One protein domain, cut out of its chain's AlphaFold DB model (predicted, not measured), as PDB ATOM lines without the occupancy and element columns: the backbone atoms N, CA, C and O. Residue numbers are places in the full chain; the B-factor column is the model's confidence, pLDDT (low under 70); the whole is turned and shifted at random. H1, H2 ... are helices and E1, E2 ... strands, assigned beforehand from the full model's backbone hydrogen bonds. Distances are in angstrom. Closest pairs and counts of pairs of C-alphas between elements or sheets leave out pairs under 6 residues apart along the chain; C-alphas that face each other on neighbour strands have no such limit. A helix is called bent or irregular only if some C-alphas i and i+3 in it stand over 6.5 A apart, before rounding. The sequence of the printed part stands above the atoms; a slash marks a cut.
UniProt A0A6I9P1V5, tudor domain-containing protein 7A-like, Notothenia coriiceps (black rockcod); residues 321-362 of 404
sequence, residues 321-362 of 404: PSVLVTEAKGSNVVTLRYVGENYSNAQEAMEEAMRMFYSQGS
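This is residues 321 to 362 of the 404 residues of the protein "tudor domain-containing protein 7A-like" of Notothenia coriiceps (black rockcod) (UniProt A0A6I9P1V5). Picture a flat, open V: a two-stranded hairpin, E1 and E2, makes one limb, and a single helix, H1, makes the other, with the corner at residues 339 and 340. The helix has no core to pack on; residues 341 to 346 and 348 to 362 stand free, and the tips of the V are the hairpin's turn and the last printed residue. The printed part has 42 residues, with two named strands and one named helix in the order E1, E2, H1; the sheet's order is E1 - E2, antiparallel, and the class is mixed, helices and strands. The whole is extended, with a radius of gyration of the C-alphas of 14.2 A and spans of 44 by 24 by 7 A.

Begin at Pro 321, then find C-alpha 323 at (161.195, 157.560, 197.374), where E1 starts; it runs through residues 323 to 330, 17.2 A from first to last C-alpha, and bends by 68 degrees at residue 326. After residues 331 and 332, look for C-alpha 333 at (165.463, 169.456, 205.110): here E2 begins, residues 333 to 338, 16.1 A long. Past residues 339 and 340, H1 takes residues 341 to 358, covering 25.5 A and ending with C-alpha 358 at (133.959, 166.263, 202.475). H1 is neither bent nor irregular, but only just: C-alphas 342 and 345 are 6.1 A apart.

Start with the hairpin of E1 and E2, antiparallel neighbours whose directions differ by 166 degrees. Among the C-alphas that face each other, look at 323 and 338, 4.5 A apart, and at 328 and 334, 4.3 A apart. Check the backbone as well: N 324 and O 337 are 2.9 A apart, and N 335 and O 327 are also 2.9 A apart, both within hydrogen-bond range. Next compare E2 with H1: 1 pair of C-alphas comes within 8 A, their closest, those of Tyr 338 and Ser 344 at 7.3 A, while the centres are 18.4 A apart. E1 and H1 are apart. Along H1, 12 of 14 O i to N i+4 pairs are within hydrogen-bond range.

The two C-alphas farthest apart are those of Ser 331 and Ser 362, 44.2 A. From the first to the last printed C-alpha, Pro 321 to Ser 362, you will find 42.3 A. The printed part has no cut, and the links E1 to E2 and E2 to H1 are both tight, with 2 residues each. The mean pLDDT of the printed part of this model is 86.9; look to residues 361 to 362 for values under 70.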
ATOM      1  N   PRO A 321     164.673 151.531 199.581       89.75
ATOM      2  CA  PRO A 321     163.290 151.858 199.263       89.75
ATOM      3  C   PRO A 321     163.203 152.974 198.219       89.75
ATOM      4  O   PRO A 321     163.950 153.953 198.267       89.75
ATOM      5  N   SER A 322     162.245 152.857 197.301       91.44
ATOM      6  CA  SER A 322     161.954 153.928 196.344       91.44
ATOM      7  C   SER A 322     161.259 155.100 197.041       91.44
ATOM      8  O   SER A 322     160.305 154.911 197.798       91.44
ATOM      9  N   VAL A 323     161.726 156.323 196.783       93.12
ATOM     10  CA  VAL A 323     161.195 157.560 197.374       93.12
ATOM     11  C   VAL A 323     161.050 158.664 196.330       93.12
ATOM     12  O   VAL A 323     161.834 158.753 195.385       93.12
ATOM     13  N   LEU A 324     160.062 159.528 196.536       93.06
ATOM     14  CA  LEU A 324     159.861 160.779 195.813       93.06
ATOM     15  C   LEU A 324     160.097 161.945 196.779       93.06
ATOM     16  O   LEU A 324     159.515 161.966 197.862       93.06
ATOM     17  N   VAL A 325     160.914 162.925 196.387       93.44
ATOM     18  CA  VAL A 325     161.022 164.197 197.117       93.44
ATOM     19  C   VAL A 325     159.765 165.013 196.827       93.44
ATOM     20  O   VAL A 325     159.516 165.352 195.671       93.44
ATOM     21  N   THR A 326     158.963 165.306 197.852       90.81
ATOM     22  CA  THR A 326     157.740 166.120 197.726       90.81
ATOM     23  C   THR A 326     157.983 167.584 198.077       90.81
ATOM     24  O   THR A 326     157.383 168.467 197.471       90.81
ATOM     25  N   GLU A 327     158.909 167.858 198.999       89.75
ATOM     26  CA  GLU A 327     159.333 169.208 199.371       89.75
ATOM     27  C   GLU A 327     160.839 169.226 199.679       89.75
ATOM     28  O   GLU A 327     161.390 168.254 200.197       89.75
ATOM     29  N   ALA A 328     161.508 170.344 199.393       92.94
ATOM     30  CA  ALA A 328     162.885 170.600 199.805       92.94
ATOM     31  C   ALA A 328     163.000 172.024 200.372       92.94
ATOM     32  O   ALA A 328     163.150 172.992 199.628       92.94
ATOM     33  N   LYS A 329     162.928 172.145 201.703       89.00
ATOM     34  CA  LYS A 329     163.117 173.404 202.449       89.00
ATOM     35  C   LYS A 329     164.607 173.771 202.599       89.00
ATOM     36  O   LYS A 329     164.931 174.919 202.885       89.00
ATOM     37  N   GLY A 330     165.519 172.818 202.382       89.00
ATOM     38  CA  GLY A 330     166.971 173.026 202.361       89.00
ATOM     39  C   GLY A 330     167.737 171.754 201.982       89.00
ATOM     40  O   GLY A 330     167.142 170.693 201.815       89.00
ATOM     41  N   SER A 331     169.069 171.826 201.885       90.25
ATOM     42  CA  SER A 331     169.923 170.670 201.537       90.25
ATOM     43  C   SER A 331     169.888 169.530 202.566       90.25
ATOM     44  O   SER A 331     170.224 168.395 202.239       90.25
ATOM     45  N   ASN A 332     169.471 169.830 203.796       89.50
ATOM     46  CA  ASN A 332     169.304 168.903 204.914       89.50
ATOM     47  C   ASN A 332     167.847 168.804 205.414       89.50
ATOM     48  O   ASN A 332     167.609 168.171 206.439       89.50
ATOM     49  N   VAL A 333     166.888 169.446 204.733       91.19
ATOM     50  CA  VAL A 333     165.463 169.456 205.110       91.19
ATOM     51  C   VAL A 333     164.632 169.141 203.870       91.19
ATOM     52  O   VAL A 333     164.306 170.028 203.078       91.19
ATOM     53  N   VAL A 334     164.319 167.857 203.702       92.50
ATOM     54  CA  VAL A 334     163.529 167.322 202.588       92.50
ATOM     55  C   VAL A 334     162.392 166.451 203.111       92.50
ATOM     56  O   VAL A 334     162.592 165.636 204.012       92.50
ATOM     57  N   THR A 335     161.216 166.603 202.516       90.44
ATOM     58  CA  THR A 335     160.046 165.758 202.767       90.44
ATOM     59  C   THR A 335     160.018 164.669 201.700       90.44
ATOM     60  O   THR A 335     160.121 164.957 200.503       90.44
ATOM     61  N   LEU A 336     159.939 163.407 202.128       91.88
ATOM     62  CA  LEU A 336     160.016 162.234 201.255       91.88
ATOM     63  C   LEU A 336     158.725 161.416 201.340       91.88
ATOM     64  O   LEU A 336     158.308 161.024 202.430       91.88
ATOM     65  N   ARG A 337     158.142 161.075 200.189       91.25
ATOM     66  CA  ARG A 337     157.067 160.081 200.080       91.25
ATOM     67  C   ARG A 337     157.645 158.739 199.643       91.25
ATOM     68  O   ARG A 337     158.282 158.660 198.594       91.25
ATOM     69  N   TYR A 338     157.381 157.677 200.402       91.75
ATOM     70  CA  TYR A 338     157.708 156.311 199.984       91.75
ATOM     71  C   TYR A 338     156.835 155.873 198.800       91.75
ATOM     72  O   TYR A 338     155.619 156.084 198.784       91.75
ATOM     73  N   VAL A 339     157.472 155.274 197.796       90.56
ATOM     74  CA  VAL A 339     156.847 154.831 196.545       90.56
ATOM     75  C   VAL A 339     156.810 153.309 196.529       90.56
ATOM     76  O   VAL A 339     157.838 152.655 196.672       90.56
ATOM     77  N   GLY A 340     155.617 152.749 196.351       85.62
ATOM     78  CA  GLY A 340     155.383 151.307 196.352       85.62
ATOM     79  C   GLY A 340     153.933 150.984 196.696       85.62
ATOM     80  O   GLY A 340     153.252 151.786 197.334       85.62
ATOM     81  N   GLU A 341     153.465 149.804 196.295       78.00
ATOM     82  CA  GLU A 341     152.050 149.396 196.338       78.00
ATOM     83  C   GLU A 341     151.389 149.591 197.719       78.00
ATOM     84  O   GLU A 341     150.276 150.102 197.821       78.00
ATOM     85  N   ASN A 342     152.107 149.281 198.805       85.38
ATOM     86  CA  ASN A 342     151.605 149.432 200.177       85.38
ATOM     87  C   ASN A 342     151.535 150.887 200.683       85.38
ATOM     88  O   ASN A 342     150.827 151.147 201.653       85.38
ATOM     89  N   TYR A 343     152.271 151.816 200.068       89.12
ATOM     90  CA  TYR A 343     152.368 153.216 200.501       89.12
ATOM     91  C   TYR A 343     151.551 154.135 199.597       89.12
ATOM     92  O   TYR A 343     150.713 154.894 200.075       89.12
ATOM     93  N   SER A 344     151.759 154.031 198.283       90.25
ATOM     94  CA  SER A 344     151.116 154.886 197.287       90.25
ATOM     95  C   SER A 344     149.608 154.627 197.225       90.25
ATOM     96  O   SER A 344     148.836 155.564 197.404       90.25
ATOM     97  N   ASN A 345     149.182 153.362 197.122       90.06
ATOM     98  CA  ASN A 345     147.758 153.008 197.067       90.06
ATOM     99  C   ASN A 345     147.049 153.303 198.405       90.06
ATOM    100  O   ASN A 345     145.871 153.646 198.427       90.06
ATOM    101  N   ALA A 346     147.758 153.174 199.536       88.25
ATOM    102  CA  ALA A 346     147.208 153.473 200.860       88.25
ATOM    103  C   ALA A 346     147.022 154.982 201.096       88.25
ATOM    104  O   ALA A 346     146.079 155.376 201.782       88.25
ATOM    105  N   GLN A 347     147.894 155.815 200.521       89.38
ATOM    106  CA  GLN A 347     147.722 157.264 200.499       89.38
ATOM    107  C   GLN A 347     146.582 157.669 199.553       89.38
ATOM    108  O   GLN A 347     145.673 158.369 199.986       89.38
ATOM    109  N   GLU A 348     146.559 157.165 198.318       90.56
ATOM    110  CA  GLU A 348     145.518 157.481 197.327       90.56
ATOM    111  C   GLU A 348     144.109 157.090 197.815       90.56
ATOM    112  O   GLU A 348     143.187 157.902 197.780       90.56
ATOM    113  N   ALA A 349     143.942 155.888 198.380       90.38
ATOM    114  CA  ALA A 349     142.664 155.451 198.950       90.38
ATOM    115  C   ALA A 349     142.226 156.287 200.172       90.38
ATOM    116  O   ALA A 349     141.033 156.397 200.463       90.38
ATOM    117  N   MET A 350     143.176 156.881 200.899       89.69
ATOM    118  CA  MET A 350     142.911 157.775 202.030       89.69
ATOM    119  C   MET A 350     142.525 159.183 201.549       89.69
ATOM    120  O   MET A 350     141.561 159.748 202.069       89.69
ATOM    121  N   GLU A 351     143.200 159.708 200.524       89.12
ATOM    122  CA  GLU A 351     142.855 160.960 199.835       89.12
ATOM    123  C   GLU A 351     141.464 160.865 199.187       89.12
ATOM    124  O   GLU A 351     140.631 161.754 199.378       89.12
ATOM    125  N   GLU A 352     141.147 159.752 198.518       90.31
ATOM    126  CA  GLU A 352     139.808 159.491 197.986       90.31
ATOM    127  C   GLU A 352     138.752 159.385 199.093       90.31
ATOM    128  O   GLU A 352     137.720 160.055 199.010       90.31
ATOM    129  N   ALA A 353     138.993 158.610 200.157       89.25
ATOM    130  CA  ALA A 353     138.053 158.519 201.277       89.25
ATOM    131  C   ALA A 353     137.795 159.896 201.921       89.25
ATOM    132  O   ALA A 353     136.664 160.205 202.310       89.25
ATOM    133  N   MET A 354     138.820 160.751 201.983       86.81
ATOM    134  CA  MET A 354     138.705 162.124 202.462       86.81
ATOM    135  C   MET A 354     137.877 162.991 201.498       86.81
ATOM    136  O   MET A 354     136.905 163.625 201.922       86.81
ATOM    137  N   ARG A 355     138.176 162.947 200.193       85.69
ATOM    138  CA  ARG A 355     137.402 163.597 199.121       85.69
ATOM    139  C   ARG A 355     135.928 163.184 199.165       85.69
ATOM    140  O   ARG A 355     135.055 164.051 199.155       85.69
ATOM    141  N   MET A 356     135.625 161.893 199.302       85.81
ATOM    142  CA  MET A 356     134.256 161.359 199.406       85.81
ATOM    143  C   MET A 356     133.526 161.805 200.681       85.81
ATOM    144  O   MET A 356     132.306 161.972 200.670       85.81
ATOM    145  N   PHE A 357     134.247 162.002 201.788       84.25
ATOM    146  CA  PHE A 357     133.659 162.448 203.052       84.25
ATOM    147  C   PHE A 357     133.312 163.943 203.046       84.25
ATOM    148  O   PHE A 357     132.250 164.313 203.538       84.25
ATOM    149  N   TYR A 358     134.163 164.803 202.472       79.88
ATOM    150  CA  TYR A 358     133.959 166.263 202.475       79.88
ATOM    151  C   TYR A 358     133.280 166.838 201.219       79.88
ATOM    152  O   TYR A 358     132.945 168.024 201.207       79.88
ATOM    153  N   SER A 359     133.051 166.033 200.178       79.38
ATOM    154  CA  SER A 359     132.194 166.395 199.033       79.38
ATOM    155  C   SER A 359     130.699 166.182 199.308       79.38
ATOM    156  O   SER A 359     129.858 166.806 198.661       79.38
ATOM    157  N   GLN A 360     130.341 165.365 200.307       72.25
ATOM    158  CA  GLN A 360     128.962 165.223 200.785       72.25
ATOM    159  C   GLN A 360     128.546 166.465 201.591       72.25
ATOM    160  O   GLN A 360     128.741 166.561 202.804       72.25
ATOM    161  N   GLY A 361     128.004 167.453 200.876       57.88
ATOM    162  CA  GLY A 361     127.767 168.805 201.376       57.88
ATOM    163  C   GLY A 361     126.809 168.949 202.571       57.88
ATOM    164  O   GLY A 361     126.170 168.013 203.049       57.88
ATOM    165  N   SER A 362     126.682 170.198 203.027       51.16
ATOM    166  CA  SER A 362     125.786 170.722 204.081       51.16
ATOM    167  C   SER A 362     126.094 170.421 205.558       51.16
ATOM    168  O   SER A 362     125.771 171.265 206.386       51.16
TER     169      SER A 362